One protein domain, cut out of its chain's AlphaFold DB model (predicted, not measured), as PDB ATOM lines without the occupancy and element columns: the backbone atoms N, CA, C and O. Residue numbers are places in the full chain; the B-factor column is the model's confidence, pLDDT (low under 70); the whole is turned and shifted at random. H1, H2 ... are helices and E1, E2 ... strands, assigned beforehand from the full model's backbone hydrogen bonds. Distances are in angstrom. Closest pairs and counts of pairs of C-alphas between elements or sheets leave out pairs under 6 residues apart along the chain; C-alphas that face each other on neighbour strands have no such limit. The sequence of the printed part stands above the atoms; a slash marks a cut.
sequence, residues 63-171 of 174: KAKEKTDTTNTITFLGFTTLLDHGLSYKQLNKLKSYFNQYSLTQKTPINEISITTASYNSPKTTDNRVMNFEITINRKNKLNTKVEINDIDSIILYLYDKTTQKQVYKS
ATOM      1  N   LYS A  63     110.715 101.371  89.905       47.41
ATOM      2  CA  LYS A  63     111.128 102.613  90.556       47.41
ATOM      3  C   LYS A  63     112.580 102.882  90.178       47.41
ATOM      4  O   LYS A  63     113.361 101.948  89.994       47.41
ATOM      5  N   ALA A  64     112.950 104.154  90.033       48.41
ATOM      6  CA  ALA A  64     114.366 104.495  90.035       48.41
ATOM      7  C   ALA A  64     114.986 103.842  91.283       48.41
ATOM      8  O   ALA A  64     114.349 103.864  92.340       48.41
ATOM      9  N   LYS A  65     116.188 103.243  91.154       52.75
ATOM     10  CA  LYS A  65     117.021 102.902  92.327       52.75
ATOM     11  C   LYS A  65     116.890 104.052  93.307       52.75
ATOM     12  O   LYS A  65     116.908 105.168  92.783       52.75
ATOM     13  N   GLU A  66     116.731 103.793  94.613       44.66
ATOM     14  CA  GLU A  66     116.658 104.854  95.627       44.66
ATOM     15  C   GLU A  66     117.630 105.955  95.220       44.66
ATOM     16  O   GLU A  66     118.850 105.802  95.286       44.66
ATOM     17  N   LYS A  67     117.070 107.020  94.643       42.94
ATOM     18  CA  LYS A  67     117.801 108.248  94.509       42.94
ATOM     19  C   LYS A  67     117.778 108.692  95.943       42.94
ATOM     20  O   LYS A  67     116.711 108.988  96.476       42.94
ATOM     21  N   THR A  68     118.931 108.642  96.586       42.78
ATOM     22  CA  THR A  68     119.191 109.522  97.710       42.78
ATOM     23  C   THR A  68     118.959 110.914  97.139       42.78
ATOM     24  O   THR A  68     119.795 111.460  96.416       42.78
ATOM     25  N   ASP A  69     117.716 111.374  97.262       37.47
ATOM     26  CA  ASP A  69     117.262 112.602  96.655       37.47
ATOM     27  C   ASP A  69     118.116 113.711  97.255       37.47
ATOM     28  O   ASP A  69     118.246 113.829  98.471       37.47
ATOM     29  N   THR A  70     118.711 114.497  96.359       38.75
ATOM     30  CA  THR A  70     119.631 115.615  96.602       38.75
ATOM     31  C   THR A  70     121.072 115.223  96.974       38.75
ATOM     32  O   THR A  70     121.357 114.659  98.021       38.75
ATOM     33  N   THR A  71     122.004 115.626  96.096       47.41
ATOM     34  CA  THR A  71     123.468 115.403  96.089       47.41
ATOM     35  C   THR A  71     123.928 114.054  95.523       47.41
ATOM     36  O   THR A  71     123.330 113.020  95.786       47.41
ATOM     37  N   ASN A  72     124.989 114.076  94.702       57.53
ATOM     38  CA  ASN A  72     125.705 112.914  94.149       57.53
ATOM     39  C   ASN A  72     126.245 112.007  95.277       57.53
ATOM     40  O   ASN A  72     127.447 111.983  95.544       57.53
ATOM     41  N   THR A  73     125.363 111.305  95.984       74.94
ATOM     42  CA  THR A  73     125.724 110.495  97.143       74.94
ATOM     43  C   THR A  73     126.086 109.102  96.664       74.94
ATOM     44  O   THR A  73     125.248 108.376  96.134       74.94
ATOM     45  N   ILE A  74     127.353 108.737  96.836       87.50
ATOM     46  CA  ILE A  74     127.858 107.401  96.527       87.50
ATOM     47  C   ILE A  74     127.352 106.419  97.587       87.50
ATOM     48  O   ILE A  74     127.550 106.636  98.785       87.50
ATOM     49  N   THR A  75     126.768 105.303  97.158       89.06
ATOM     50  CA  THR A  75     126.481 104.166  98.037       89.06
ATOM     51  C   THR A  75     127.770 103.393  98.311       89.06
ATOM     52  O   THR A  75     128.405 102.879  97.388       89.06
ATOM     53  N   PHE A  76     128.159 103.302  99.583       89.88
ATOM     54  CA  PHE A  76     129.363 102.600 100.032       89.88
ATOM     55  C   PHE A  76     128.993 101.260 100.673       89.88
ATOM     56  O   PHE A  76     128.415 101.258 101.757       89.88
ATOM     57  N   LEU A  77     129.364 100.152 100.031       89.50
ATOM     58  CA  LEU A  77     129.052  98.786 100.472       89.50
ATOM     59  C   LEU A  77     130.304  98.082 101.010       89.50
ATOM     60  O   LEU A  77     131.380  98.171 100.405       89.50
ATOM     61  N   GLY A  78     130.195  97.405 102.152       86.75
ATOM     62  CA  GLY A  78     131.305  96.688 102.796       86.75
ATOM     63  C   GLY A  78     132.352  97.582 103.473       86.75
ATOM     64  O   GLY A  78     133.348  97.085 103.986       86.75
ATOM     65  N   PHE A  79     132.149  98.902 103.520       89.19
ATOM     66  CA  PHE A  79     133.092  99.859 104.125       89.19
ATOM     67  C   PHE A  79     133.203  99.738 105.648       89.19
ATOM     68  O   PHE A  79     134.208 100.153 106.215       89.19
ATOM     69  N   THR A  80     132.201  99.182 106.324       87.44
ATOM     70  CA  THR A  80     132.243  98.941 107.774       87.44
ATOM     71  C   THR A  80     133.277  97.886 108.154       87.44
ATOM     72  O   THR A  80     133.922  98.044 109.184       87.44
ATOM     73  N   THR A  81     133.528  96.899 107.287       86.31
ATOM     74  CA  THR A  81     134.554  95.858 107.501       86.31
ATOM     75  C   THR A  81     135.956  96.444 107.671       86.31
ATOM     76  O   THR A  81     136.813  95.882 108.344       86.31
ATOM     77  N   LEU A  82     136.200  97.632 107.111       85.88
ATOM     78  CA  LEU A  82     137.462  98.341 107.265       85.88
ATOM     79  C   LEU A  82     137.738  98.758 108.719       85.88
ATOM     80  O   LEU A  82     138.904  98.861 109.105       85.88
ATOM     81  N   LEU A  83     136.688  98.970 109.522       86.56
ATOM     82  CA  LEU A  83     136.811  99.239 110.958       86.56
ATOM     83  C   LEU A  83     137.356  98.012 111.693       86.56
ATOM     84  O   LEU A  83     138.274  98.139 112.502       86.56
ATOM     85  N   ASP A  84     136.864  96.824 111.337       84.19
ATOM     86  CA  ASP A  84     137.351  95.546 111.872       84.19
ATOM     87  C   ASP A  84     138.811  95.280 111.462       84.19
ATOM     88  O   ASP A  84     139.554  94.580 112.150       84.19
ATOM     89  N   HIS A  85     139.250  95.901 110.364       80.81
ATOM     90  CA  HIS A  85     140.629  95.875 109.874       80.81
ATOM     91  C   HIS A  85     141.492  97.053 110.355       80.81
ATOM     92  O   HIS A  85     142.596  97.261 109.847       80.81
ATOM     93  N   GLY A  86     141.037  97.799 111.367       80.56
ATOM     94  CA  GLY A  86     141.864  98.750 112.110       80.56
ATOM     95  C   GLY A  86     141.846 100.192 111.603       80.56
ATOM     96  O   GLY A  86     142.637 100.999 112.097       80.56
ATOM     97  N   LEU A  87     140.962 100.545 110.663       85.25
ATOM     98  CA  LEU A  87     140.658 101.953 110.388       85.25
ATOM     99  C   LEU A  87     139.789 102.527 111.512       85.25
ATOM    100  O   LEU A  87     138.807 101.923 111.937       85.25
ATOM    101  N   SER A  88     140.114 103.732 111.971       88.25
ATOM    102  CA  SER A  88     139.229 104.476 112.865       88.25
ATOM    103  C   SER A  88     138.000 104.982 112.101       88.25
ATOM    104  O   SER A  88     138.035 105.186 110.886       88.25
ATOM    105  N   TYR A  89     136.908 105.264 112.815       89.19
ATOM    106  CA  TYR A  89     135.709 105.852 112.206       89.19
ATOM    107  C   TYR A  89     136.008 107.176 111.477       89.19
ATOM    108  O   TYR A  89     135.501 107.427 110.382       89.19
ATOM    109  N   LYS A  90     136.898 108.003 112.044       89.19
ATOM    110  CA  LYS A  90     137.362 109.246 111.414       89.19
ATOM    111  C   LYS A  90     138.101 108.975 110.103       89.19
ATOM    112  O   LYS A  90     137.799 109.609 109.092       89.19
ATOM    113  N   GLN A  91     139.030 108.018 110.099       90.12
ATOM    114  CA  GLN A  91     139.766 107.630 108.895       90.12
ATOM    115  C   GLN A  91     138.828 107.035 107.836       90.12
ATOM    116  O   GLN A  91     138.956 107.366 106.659       90.12
ATOM    117  N   LEU A  92     137.836 106.234 108.237       91.44
ATOM    118  CA  LEU A  92     136.822 105.696 107.328       91.44
ATOM    119  C   LEU A  92     135.991 106.807 106.667       91.44
ATOM    120  O   LEU A  92     135.756 106.774 105.459       91.44
ATOM    121  N   ASN A  93     135.566 107.813 107.430       90.81
ATOM    122  CA  ASN A  93     134.834 108.954 106.877       90.81
ATOM    123  C   ASN A  93     135.699 109.775 105.914       90.81
ATOM    124  O   ASN A  93     135.233 110.170 104.843       90.81
ATOM    125  N   LYS A  94     136.978 109.972 106.248       91.62
ATOM    126  CA  LYS A  94     137.948 110.630 105.365       91.62
ATOM    127  C   LYS A  94     138.154 109.840 104.069       91.62
ATOM    128  O   LYS A  94     138.148 110.425 102.989       91.62
ATOM    129  N   LEU A  95     138.212 108.512 104.155       93.19
ATOM    130  CA  LEU A  95     138.304 107.623 102.998       93.19
ATOM    131  C   LEU A  95     137.084 107.768 102.076       93.19
ATOM    132  O   LEU A  95     137.245 107.931 100.867       93.19
ATOM    133  N   LYS A  96     135.866 107.779 102.635       92.94
ATOM    134  CA  LYS A  96     134.630 108.034 101.870       92.94
ATOM    135  C   LYS A  96     134.652 109.408 101.193       92.94
ATOM    136  O   LYS A  96     134.282 109.524 100.027       92.94
ATOM    137  N   SER A  97     135.153 110.435 101.881       91.31
ATOM    138  CA  SER A  97     135.341 111.767 101.297       91.31
ATOM    139  C   SER A  97     136.305 111.750 100.104       91.31
ATOM    140  O   SER A  97     136.027 112.383  99.086       91.31
ATOM    141  N   TYR A  98     137.406 110.998 100.171       93.69
ATOM    142  CA  TYR A  98     138.320 110.854  99.031       93.69
ATOM    143  C   TYR A  98     137.686 110.130  97.846       93.69
ATOM    144  O   TYR A  98     137.918 110.512  96.701       93.69
ATOM    145  N   PHE A  99     136.830 109.138  98.086       93.62
ATOM    146  CA  PHE A  99     136.054 108.522  97.011       93.62
ATOM    147  C   PHE A  99     135.042 109.482  96.380       93.62
ATOM    148  O   PHE A  99     134.892 109.479  95.157       93.62
ATOM    149  N   ASN A 100     134.409 110.349  97.176       90.69
ATOM    150  CA  ASN A 100     133.571 111.425  96.642       90.69
ATOM    151  C   ASN A 100     134.391 112.366  95.748       90.69
ATOM    152  O   ASN A 100     133.981 112.649  94.625       90.69
ATOM    153  N   GLN A 101     135.582 112.785  96.188       91.31
ATOM    154  CA  GLN A 101     136.487 113.605  95.372       91.31
ATOM    155  C   GLN A 101     136.900 112.891  94.081       91.31
ATOM    156  O   GLN A 101     136.841 113.483  93.004       91.31
ATOM    157  N   TYR A 102     137.271 111.611  94.161       92.25
ATOM    158  CA  TYR A 102     137.590 110.811  92.984       92.25
ATOM    159  C   TYR A 102     136.412 110.750  92.008       92.25
ATOM    160  O   TYR A 102     136.616 110.953  90.812       92.25
ATOM    161  N   SER A 103     135.179 110.564  92.489       90.38
ATOM    162  CA  SER A 103     133.990 110.554  91.628       90.38
ATOM    163  C   SER A 103     133.800 111.854  90.851       90.38
ATOM    164  O   SER A 103     133.320 111.801  89.722       90.38
ATOM    165  N   LEU A 104     134.182 113.004  91.410       88.69
ATOM    166  CA  LEU A 104     134.103 114.290  90.705       88.69
ATOM    167  C   LEU A 104     135.084 114.381  89.525       88.69
ATOM    168  O   LEU A 104     134.859 115.156  88.602       88.69
ATOM    169  N   THR A 105     136.153 113.578  89.526       89.19
ATOM    170  CA  THR A 105     137.130 113.523  88.419       89.19
ATOM    171  C   THR A 105     136.697 112.609  87.270       89.19
ATOM    172  O   THR A 105     137.325 112.606  86.209       89.19
ATOM    173  N   GLN A 106     135.641 111.814  87.460       88.69
ATOM    174  CA  GLN A 106     135.205 110.827  86.479       88.69
ATOM    175  C   GLN A 106     134.189 111.410  85.500       88.69
ATOM    176  O   GLN A 106     133.273 112.134  85.875       88.69
ATOM    177  N   LYS A 107     134.305 111.019  84.224       85.25
ATOM    178  CA  LYS A 107     133.322 111.389  83.190       85.25
ATOM    179  C   LYS A 107     131.948 110.780  83.459       85.25
ATOM    180  O   LYS A 107     130.930 111.388  83.148       85.25
ATOM    181  N   THR A 108     131.920 109.563  83.997       83.44
ATOM    182  CA  THR A 108     130.686 108.877  84.383       83.44
ATOM    183  C   THR A 108     130.511 108.944  85.894       83.44
ATOM    184  O   THR A 108     131.437 108.529  86.597       83.44
ATOM    185  N   PRO A 109     129.340 109.378  86.394       84.31
ATOM    186  CA  PRO A 109     129.067 109.416  87.824       84.31
ATOM    187  C   PRO A 109     129.298 108.059  88.493       84.31
ATOM    188  O   PRO A 109     128.845 107.016  88.000       84.31
ATOM    189  N   ILE A 110     130.004 108.069  89.621       89.31
ATOM    190  CA  ILE A 110     130.085 106.911  90.504       89.31
ATOM    191  C   ILE A 110     128.881 106.980  91.436       89.31
ATOM    192  O   ILE A 110     128.720 107.953  92.159       89.31
ATOM    193  N   ASN A 111     128.038 105.952  91.411       88.44
ATOM    194  CA  ASN A 111     126.861 105.859  92.276       88.44
ATOM    195  C   ASN A 111     127.044 104.798  93.363       88.44
ATOM    196  O   ASN A 111     126.334 104.801  94.359       88.44
ATOM    197  N   GLU A 112     127.970 103.862  93.160       89.62
ATOM    198  CA  GLU A 112     128.154 102.713  94.037       89.62
ATOM    199  C   GLU A 112     129.621 102.290  94.052       89.62
ATOM    200  O   GLU A 112     130.252 102.171  92.991       89.62
ATOM    201  N   ILE A 113     130.149 102.043  95.249       92.31
ATOM    202  CA  ILE A 113     131.471 101.463  95.478       92.31
ATOM    203  C   ILE A 113     131.314 100.320  96.476       92.31
ATOM    204  O   ILE A 113     130.885 100.534  97.609       92.31
ATOM    205  N   SER A 114     131.699  99.121  96.053       91.12
ATOM    206  CA  SER A 114     131.742  97.918  96.887       91.12
ATOM    207  C   SER A 114     133.188  97.510  97.149       91.12
ATOM    208  O   SER A 114     134.006  97.566  96.228       91.12
ATOM    209  N   ILE A 115     133.507  97.113  98.380       88.44
ATOM    210  CA  ILE A 115     134.821  96.571  98.749       88.44
ATOM    211  C   ILE A 115     134.797  95.042  98.723       88.44
ATOM    212  O   ILE A 115     133.880  94.408  99.236       88.44
ATOM    213  N   THR A 116     135.873  94.453  98.203       76.56
ATOM    214  CA  THR A 116     136.249  93.058  98.440       76.56
ATOM    215  C   THR A 116     137.537  93.056  99.260       76.56
ATOM    216  O   THR A 116     138.622  93.361  98.756       76.56
ATOM    217  N   THR A 117     137.430  92.755 100.553       62.47
ATOM    218  CA  THR A 117     138.575  92.751 101.468       62.47
ATOM    219  C   THR A 117     139.398  91.482 101.262       62.47
ATOM    220  O   THR A 117     139.027  90.402 101.722       62.47
ATOM    221  N   ALA A 118     140.530  91.604 100.570       59.09
ATOM    222  CA  ALA A 118     141.503  90.531 100.406       59.09
ATOM    223  C   ALA A 118     142.848  90.941 101.021       59.09
ATOM    224  O   ALA A 118     143.455  91.928 100.616       59.09
ATOM    225  N   SER A 119     143.302  90.136 101.986       51.78
ATOM    226  CA  SER A 119     144.626  90.156 102.629       51.78
ATOM    227  C   SER A 119     145.065  91.496 103.228       51.78
ATOM    228  O   SER A 119     145.785  92.289 102.625       51.78
ATOM    229  N   TYR A 120     144.703  91.689 104.493       58.50
ATOM    230  CA  TYR A 120     145.390  92.626 105.371       58.50
ATOM    231  C   TYR A 120     146.827  92.151 105.633       58.50
ATOM    232  O   TYR A 120     147.035  91.043 106.123       58.50
ATOM    233  N   ASN A 121     147.807  93.014 105.367       54.66
ATOM    234  CA  ASN A 121     149.165  92.879 105.880       54.66
ATOM    235  C   ASN A 121     149.400  94.044 106.847       54.66
ATOM    236  O   ASN A 121     149.770  95.125 106.402       54.66
ATOM    237  N   SER A 122     149.203  93.851 108.159       46.59
ATOM    238  CA  SER A 122     149.814  94.778 109.123       46.59
ATOM    239  C   SER A 122     151.314  94.539 109.091       46.59
ATOM    240  O   SER A 122     151.747  93.458 109.507       46.59
ATOM    241  N   PRO A 123     152.154  95.511 108.720       48.06
ATOM    242  CA  PRO A 123     153.480  95.525 109.300       48.06
ATOM    243  C   PRO A 123     153.314  95.655 110.822       48.06
ATOM    244  O   PRO A 123     152.467  96.397 111.324       48.06
ATOM    245  N   LYS A 124     154.093  94.864 111.564       47.59
ATOM    246  CA  LYS A 124     154.149  94.875 113.035       47.59
ATOM    247  C   LYS A 124     154.844  96.129 113.592       47.59
ATOM    248  O   LYS A 124     155.047  96.217 114.797       47.59
ATOM    249  N   THR A 125     155.232  97.069 112.733       48.62
ATOM    250  CA  THR A 125     156.007  98.259 113.083       48.62
ATOM    251  C   THR A 125     155.184  99.529 112.883       48.62
ATOM    252  O   THR A 125     154.285  99.594 112.044       48.62
ATOM    253  N   THR A 126     155.484 100.530 113.705       51.31
ATOM    254  CA  THR A 126     154.770 101.806 113.861       51.31
ATOM    255  C   THR A 126     154.795 102.717 112.637       51.31
ATOM    256  O   THR A 126     153.976 103.625 112.564       51.31
ATOM    257  N   ASP A 127     155.671 102.466 111.664       54.38
ATOM    258  CA  ASP A 127     156.096 103.542 110.764       54.38
ATOM    259  C   ASP A 127     155.400 103.568 109.400       54.38
ATOM    260  O   ASP A 127     155.613 104.517 108.659       54.38
ATOM    261  N   ASN A 128     154.573 102.574 109.038       57.84
ATOM    262  CA  ASN A 128     153.711 102.672 107.848       57.84
ATOM    263  C   ASN A 128     152.634 101.585 107.812       57.84
ATOM    264  O   ASN A 128     152.842 100.485 107.296       57.84
ATOM    265  N   ARG A 129     151.443 101.893 108.325       80.06
ATOM    266  CA  ARG A 129     150.290 100.989 108.239       80.06
ATOM    267  C   ARG A 129     149.640 101.133 106.865       80.06
ATOM    268  O   ARG A 129     148.915 102.084 106.607       80.06
ATOM    269  N   VAL A 130     149.921 100.192 105.969       84.81
ATOM    270  CA  VAL A 130     149.340 100.162 104.621       84.81
ATOM    271  C   VAL A 130     148.220  99.133 104.565       84.81
ATOM    272  O   VAL A 130     148.439  97.959 104.853       84.81
ATOM    273  N   MET A 131     147.033  99.553 104.141       85.00
ATOM    274  CA  MET A 131     145.899  98.670 103.891       85.00
ATOM    275  C   MET A 131     145.642  98.568 102.391       85.00
ATOM    276  O   MET A 131     145.484  99.584 101.720       85.00
ATOM    277  N   ASN A 132     145.575  97.347 101.865       88.56
ATOM    278  CA  ASN A 132     145.242  97.101 100.466       88.56
ATOM    279  C   ASN A 132     143.916  96.347 100.371       88.56
ATOM    280  O   ASN A 132     143.669  95.442 101.164       88.56
ATOM    281  N   PHE A 133     143.074  96.711  99.409       89.19
ATOM    282  CA  PHE A 133     141.828  96.001  99.111       89.19
ATOM    283  C   PHE A 133     141.372  96.275  97.677       89.19
ATOM    284  O   PHE A 133     141.793  97.245  97.048       89.19
ATOM    285  N   GLU A 134     140.507  95.416  97.144       91.75
ATOM    286  CA  GLU A 134     139.870  95.639  95.846       91.75
ATOM    287  C   GLU A 134     138.558  96.391  96.049       91.75
ATOM    288  O   GLU A 134     137.833  96.154  97.017       91.75
ATOM    289  N   ILE A 135     138.235  97.274  95.109       93.31
ATOM    290  CA  ILE A 135     136.902  97.857  95.000       93.31
ATOM    291  C   ILE A 135     136.297  97.582  93.635       93.31
ATOM    292  O   ILE A 135     137.001  97.509  92.627       93.31
ATOM    293  N   THR A 136     134.972  97.509  93.600       91.75
ATOM    294  CA  THR A 136     134.185  97.503  92.372       91.75
ATOM    295  C   THR A 136     133.318  98.758  92.319       91.75
ATOM    296  O   THR A 136     132.460  98.978  93.171       91.75
ATOM    297  N   ILE A 137     133.529  99.574  91.289       91.38
ATOM    298  CA  ILE A 137     132.770 100.791  90.996       91.38
ATOM    299  C   ILE A 137     131.627 100.455  90.046       91.38
ATOM    300  O   ILE A 137     131.842  99.843  88.991       91.38
ATOM    301  N   ASN A 138     130.413 100.893  90.396       89.19
ATOM    302  CA  ASN A 138     129.197 100.708  89.599       89.19
ATOM    303  C   ASN A 138     129.026  99.253  89.105       89.19
ATOM    304  O   ASN A 138     128.557  99.026  87.986       89.19
ATOM    305  N   ARG A 139     129.446  98.275  89.923       85.31
ATOM    306  CA  ARG A 139     129.395  96.821  89.650       85.31
ATOM    307  C   ARG A 139     130.193  96.347  88.429       85.31
ATOM    308  O   ARG A 139     129.967  95.238  87.952       85.31
ATOM    309  N   LYS A 140     131.089  97.174  87.885       87.44
ATOM    310  CA  LYS A 140     131.802  96.882  86.629       87.44
ATOM    311  C   LYS A 140     133.303  97.081  86.750       87.44
ATOM    312  O   LYS A 140     134.071  96.159  86.495       87.44
ATOM    313  N   ASN A 141     133.717  98.284  87.134       88.75
ATOM    314  CA  ASN A 141     135.118  98.674  87.068       88.75
ATOM    315  C   ASN A 141     135.815  98.277  88.361       88.75
ATOM    316  O   ASN A 141     135.428  98.734  89.434       88.75
ATOM    317  N   LYS A 142     136.839  97.435  88.257       91.44
ATOM    318  CA  LYS A 142     137.600  96.958  89.409       91.44
ATOM    319  C   LYS A 142     138.873  97.770  89.566       91.44
ATOM    320  O   LYS A 142     139.631  97.894  88.606       91.44
ATOM    321  N   LEU A 143     139.112  98.284  90.766       93.19
ATOM    322  CA  LEU A 143     140.331  99.011  91.105       93.19
ATOM    323  C   LEU A 143     141.017  98.357  92.301       93.19
ATOM    324  O   LEU A 143     140.359  97.896  93.235       93.19
ATOM    325  N   ASN A 144     142.344  98.382  92.282       92.69
ATOM    326  CA  ASN A 144     143.150  98.086  93.454       92.69
ATOM    327  C   ASN A 144     143.284  99.362  94.282       92.69
ATOM    328  O   ASN A 144     143.606 100.429  93.754       92.69
ATOM    329  N   THR A 145     143.049  99.241  95.579       93.12
ATOM    330  CA  THR A 145     143.119 100.343  96.532       93.12
ATOM    331  C   THR A 145     144.278 100.119  97.485       93.12
ATOM    332  O   THR A 145     144.424  99.022  98.022       93.12
ATOM    333  N   LYS A 146     145.069 101.167  97.715       91.94
ATOM    334  CA  LYS A 146     146.074 101.242  98.779       91.94
ATOM    335  C   LYS A 146     145.740 102.439  99.662       91.94
ATOM    336  O   LYS A 146     145.590 103.551  99.163       91.94
ATOM    337  N   VAL A 147     145.636 102.217 100.963       91.19
ATOM    338  CA  VAL A 147     145.437 103.250 101.980       91.19
ATOM    339  C   VAL A 147     146.672 103.275 102.865       91.19
ATOM    340  O   VAL A 147     146.948 102.311 103.572       91.19
ATOM    341  N   GLU A 148     147.434 104.359 102.806       89.38
ATOM    342  CA  GLU A 148     148.539 104.614 103.734       89.38
ATOM    343  C   GLU A 148     147.988 105.335 104.959       89.38
ATOM    344  O   GLU A 148     147.356 106.381 104.826       89.38
ATOM    345  N   ILE A 149     148.196 104.765 106.141       86.62
ATOM    346  CA  ILE A 149     147.805 105.338 107.425       86.62
ATOM    347  C   ILE A 149     149.063 105.940 108.050       86.62
ATOM    348  O   ILE A 149     149.938 105.207 108.513       86.62
ATOM    349  N   ASN A 150     149.138 107.272 108.038       81.62
ATOM    350  CA  ASN A 150     150.300 108.025 108.521       81.62
ATOM    351  C   ASN A 150     150.182 108.362 110.011       81.62
ATOM    352  O   ASN A 150     151.187 108.463 110.701       81.62
ATOM    353  N   ASP A 151     148.953 108.571 110.490       77.19
ATOM    354  CA  ASP A 151     148.643 108.899 111.884       77.19
ATOM    355  C   ASP A 151     147.184 108.510 112.193       77.19
ATOM    356  O   ASP A 151     146.434 108.089 111.302       77.19
ATOM    357  N   ILE A 152     146.745 108.688 113.438       73.88
ATOM    358  CA  ILE A 152     145.416 108.326 113.943       73.88
ATOM    359  C   ILE A 152     144.260 108.943 113.137       73.88
ATOM    360  O   ILE A 152     143.208 108.318 112.996       73.88
ATOM    361  N   ASP A 153     144.495 110.112 112.528       79.81
ATOM    362  CA  ASP A 153     143.508 110.877 111.752       79.81
ATOM    363  C   ASP A 153     143.966 111.171 110.298       79.81
ATOM    364  O   ASP A 153     143.253 111.822 109.521       79.81
ATOM    365  N   SER A 154     145.144 110.682 109.885       84.25
ATOM    366  CA  SER A 154     145.709 110.950 108.554       84.25
ATOM    367  C   SER A 154     145.838 109.684 107.720       84.25
ATOM    368  O   SER A 154     146.589 108.771 108.062       84.25
ATOM    369  N   ILE A 155     145.173 109.694 106.563       90.62
ATOM    370  CA  ILE A 155     145.283 108.651 105.546       90.62
ATOM    371  C   ILE A 155     145.528 109.242 104.157       90.62
ATOM    372  O   ILE A 155     145.077 110.352 103.862       90.62
ATOM    373  N   ILE A 156     146.184 108.467 103.296       92.94
ATOM    374  CA  ILE A 156     146.335 108.742 101.865       92.94
ATOM    375  C   ILE A 156     145.755 107.566 101.082       92.94
ATOM    376  O   ILE A 156     146.172 106.423 101.257       92.94
ATOM    377  N   LEU A 157     144.796 107.854 100.207       94.88
ATOM    378  CA  LEU A 157     144.193 106.914  99.273       94.88
ATOM    379  C   LEU A 157     144.942 106.932  97.938       94.88
ATOM    380  O   LEU A 157     145.098 107.984  97.321       94.88
ATOM    381  N   TYR A 158     145.299 105.751  97.451       95.69
ATOM    382  CA  TYR A 158     145.780 105.514  96.097       95.69
ATOM    383  C   TYR A 158     144.852 104.519  95.407       95.69
ATOM    384  O   TYR A 158     144.496 103.490  95.989       95.69
ATOM    385  N   LEU A 159     144.495 104.811  94.158       96.00
ATOM    386  CA  LEU A 159     143.716 103.914  93.311       96.00
ATOM    387  C   LEU A 159     144.518 103.547  92.071       96.00
ATOM    388  O   LEU A 159     145.093 104.417  91.408       96.00
ATOM    389  N   TYR A 160     144.493 102.265  91.737       94.94
ATOM    390  CA  TYR A 160     145.149 101.699  90.568       94.94
ATOM    391  C   TYR A 160     144.133 100.926  89.740       94.94
ATOM    392  O   TYR A 160     143.301 100.192  90.278       94.94
ATOM    393  N   ASP A 161     144.209 101.068  88.422       92.75
ATOM    394  CA  ASP A 161     143.445 100.213  87.521       92.75
ATOM    395  C   ASP A 161     143.894  98.751  87.685       92.75
ATOM    396  O   ASP A 161     145.090  98.453  87.641       92.75
ATOM    397  N   LYS A 162     142.946  97.831  87.897       87.38
ATOM    398  CA  LYS A 162     143.268  96.433  88.228       87.38
ATOM    399  C   LYS A 162     144.029  95.715  87.108       87.38
ATOM    400  O   LYS A 162     144.848  94.843  87.390       87.38
ATOM    401  N   THR A 163     143.766  96.061  85.853       89.06
ATOM    402  CA  THR A 163     144.356  95.374  84.697       89.06
ATOM    403  C   THR A 163     145.743  95.921  84.385       89.06
ATOM    404  O   THR A 163     146.685  95.161  84.190       89.06
ATOM    405  N   THR A 164     145.877  97.243  84.351       92.25
ATOM    406  CA  THR A 164     147.103  97.929  83.918       92.25
ATOM    407  C   THR A 164     148.054  98.263  85.063       92.25
ATOM    408  O   THR A 164     149.189  98.653  84.804       92.25
ATOM    409  N   GLN A 165     147.600  98.158  86.318       90.00
ATOM    410  CA  GLN A 165     148.322  98.588  87.526       90.00
ATOM    411  C   GLN A 165     148.733 100.072  87.511       90.00
ATOM    412  O   GLN A 165     149.513 100.526  88.348       90.00
ATOM    413  N   LYS A 166     148.196 100.867  86.577       93.50
ATOM    414  CA  LYS A 166     148.477 102.297  86.486       93.50
ATOM    415  C   LYS A 166     147.718 103.035  87.582       93.50
ATOM    416  O   LYS A 166     146.520 102.823  87.758       93.50
ATOM    417  N   GLN A 167     148.402 103.942  88.281       96.12
ATOM    418  CA  GLN A 167     147.754 104.831  89.241       96.12
ATOM    419  C   GLN A 167     146.765 105.747  88.510       96.12
ATOM    420  O   GLN A 167     147.149 106.484  87.600       96.12
ATOM    421  N   VAL A 168     145.502 105.705  88.925       95.12
ATOM    422  CA  VAL A 168     144.422 106.544  88.386       95.12
ATOM    423  C   VAL A 168     144.045 107.680  89.330       95.12
ATOM    424  O   VAL A 168     143.466 108.670  88.890       95.12
ATOM    425  N   TYR A 169     144.393 107.571  90.616       96.06
ATOM    426  CA  TYR A 169     144.125 108.608  91.606       96.06
ATOM    427  C   TYR A 169     145.062 108.510  92.812       96.06
ATOM    428  O   TYR A 169     145.468 107.416  93.210       96.06
ATOM    429  N   LYS A 170     145.363 109.671  93.397       95.94
ATOM    430  CA  LYS A 170     145.991 109.836  94.707       95.94
ATOM    431  C   LYS A 170     145.265 110.969  95.431       95.94
ATOM    432  O   LYS A 170     145.115 112.045  94.854       95.94
ATOM    433  N   SER A 171     144.821 110.739  96.664       93.38
ATOM    434  CA  SER A 171     144.223 111.791  97.488       93.38
ATOM    435  C   SER A 171     145.289 112.751  98.003       93.38
ATOM    436  O   SER A 171     146.388 112.327  98.367       93.38
TER     437      SER A 171
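AT A GLANCE: This is residues 63 to 171 of the 174 residues of an uncharacterized protein of Candidatus Saccharibacteria bacterium HGW-Saccharibacteria-1 (UniProt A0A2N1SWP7). A twisted sheet of six strands bows round one long helix, H2, which packs in the hollow of one face, with its nearest contacts on E5 near one edge; the opposite face bears no named helix. An unnamed tail, residues 63 to 74, and a long loop, residues 117 to 128, make much of the long axis. The printed part has 109 residues, with two named helices and six named strands in the order E1 H1 H2 E2 E3 E4 E5 E6. The mixed sheet runs E1 E2 E3 E4 E5 E6, and the class is mixed, helices and strands. The whole is compact, with a radius of gyration of the C-alphas of 14.1 A, yet elongated in outline, spanning 49 by 31 by 21 A.

HOW THE PARTS SIT: Begin with E3, residues 129 to 137, and E4, residues 141 to 151, an antiparallel hairpin where N 133 and O 145 are 3.0 A apart. E5, residues 154 to 161, forms a hairpin with E4, and there N 146 and O 158 are 3.0 A apart. Edge strand E6, residues 167 to 170, forms a hairpin with E5, with N 159 and O 169 at 2.9 A. On the other side of E3 is E2, residues 112 to 116, its antiparallel hairpin partner, with N 136 and O 114 at 2.8 A. E2 to E6 form a meander, each strand the antiparallel neighbour of the one before. The other edge strand, E1, residues 75 to 77, is parallel to E2, with N 113 and O 75 at 2.9 A. H2, residues 89 to 104, is on the sheet, in two layers, a helix on one face of a sheet; its closest C-alphas to E5 are those of Gln 91 and Ile 155, 6.5 A apart. H1, residues 81 to 84, only grazes the sheet with residues 81 to 82. H1 and H2 only just touch, only at the corner, with 3 pairs of C-alphas within 8 A; Leu 83 and Tyr 89 have the closest C-alphas, 6.8 A apart. E1, H1, H2 and E2 make a strand-helix-strand unit, parallel strands joined through helices, with a left-handed crossover. In H2 every O i to N i+4 pair is within hydrogen-bond range; H1 is too short for one, and its 1 O i to N i+3 pair is within range.

IN THESE COORDINATES: Find C-alpha 75 at (126.481, 104.166, 98.037), where E1 begins. H2 starts at C-alpha 89, (135.709, 105.852, 112.206), and runs 23.2 A. E4 is 30.1 A long, E3 24.6 A, E5 23.7 A and E2 13.3 A; E6 ends at C-alpha 170, (145.991, 109.836, 94.707).

THE WHOLE: Look from Lys 63 to Thr 125, whose C-alphas are the two farthest apart, 50.4 A. The printed part has no cut. The link from E2 to E3 is long, with 12 residues. The model's pLDDT is under 70 in residues 63 to 72 and 117 to 128, and its mean over the printed part is 81.1.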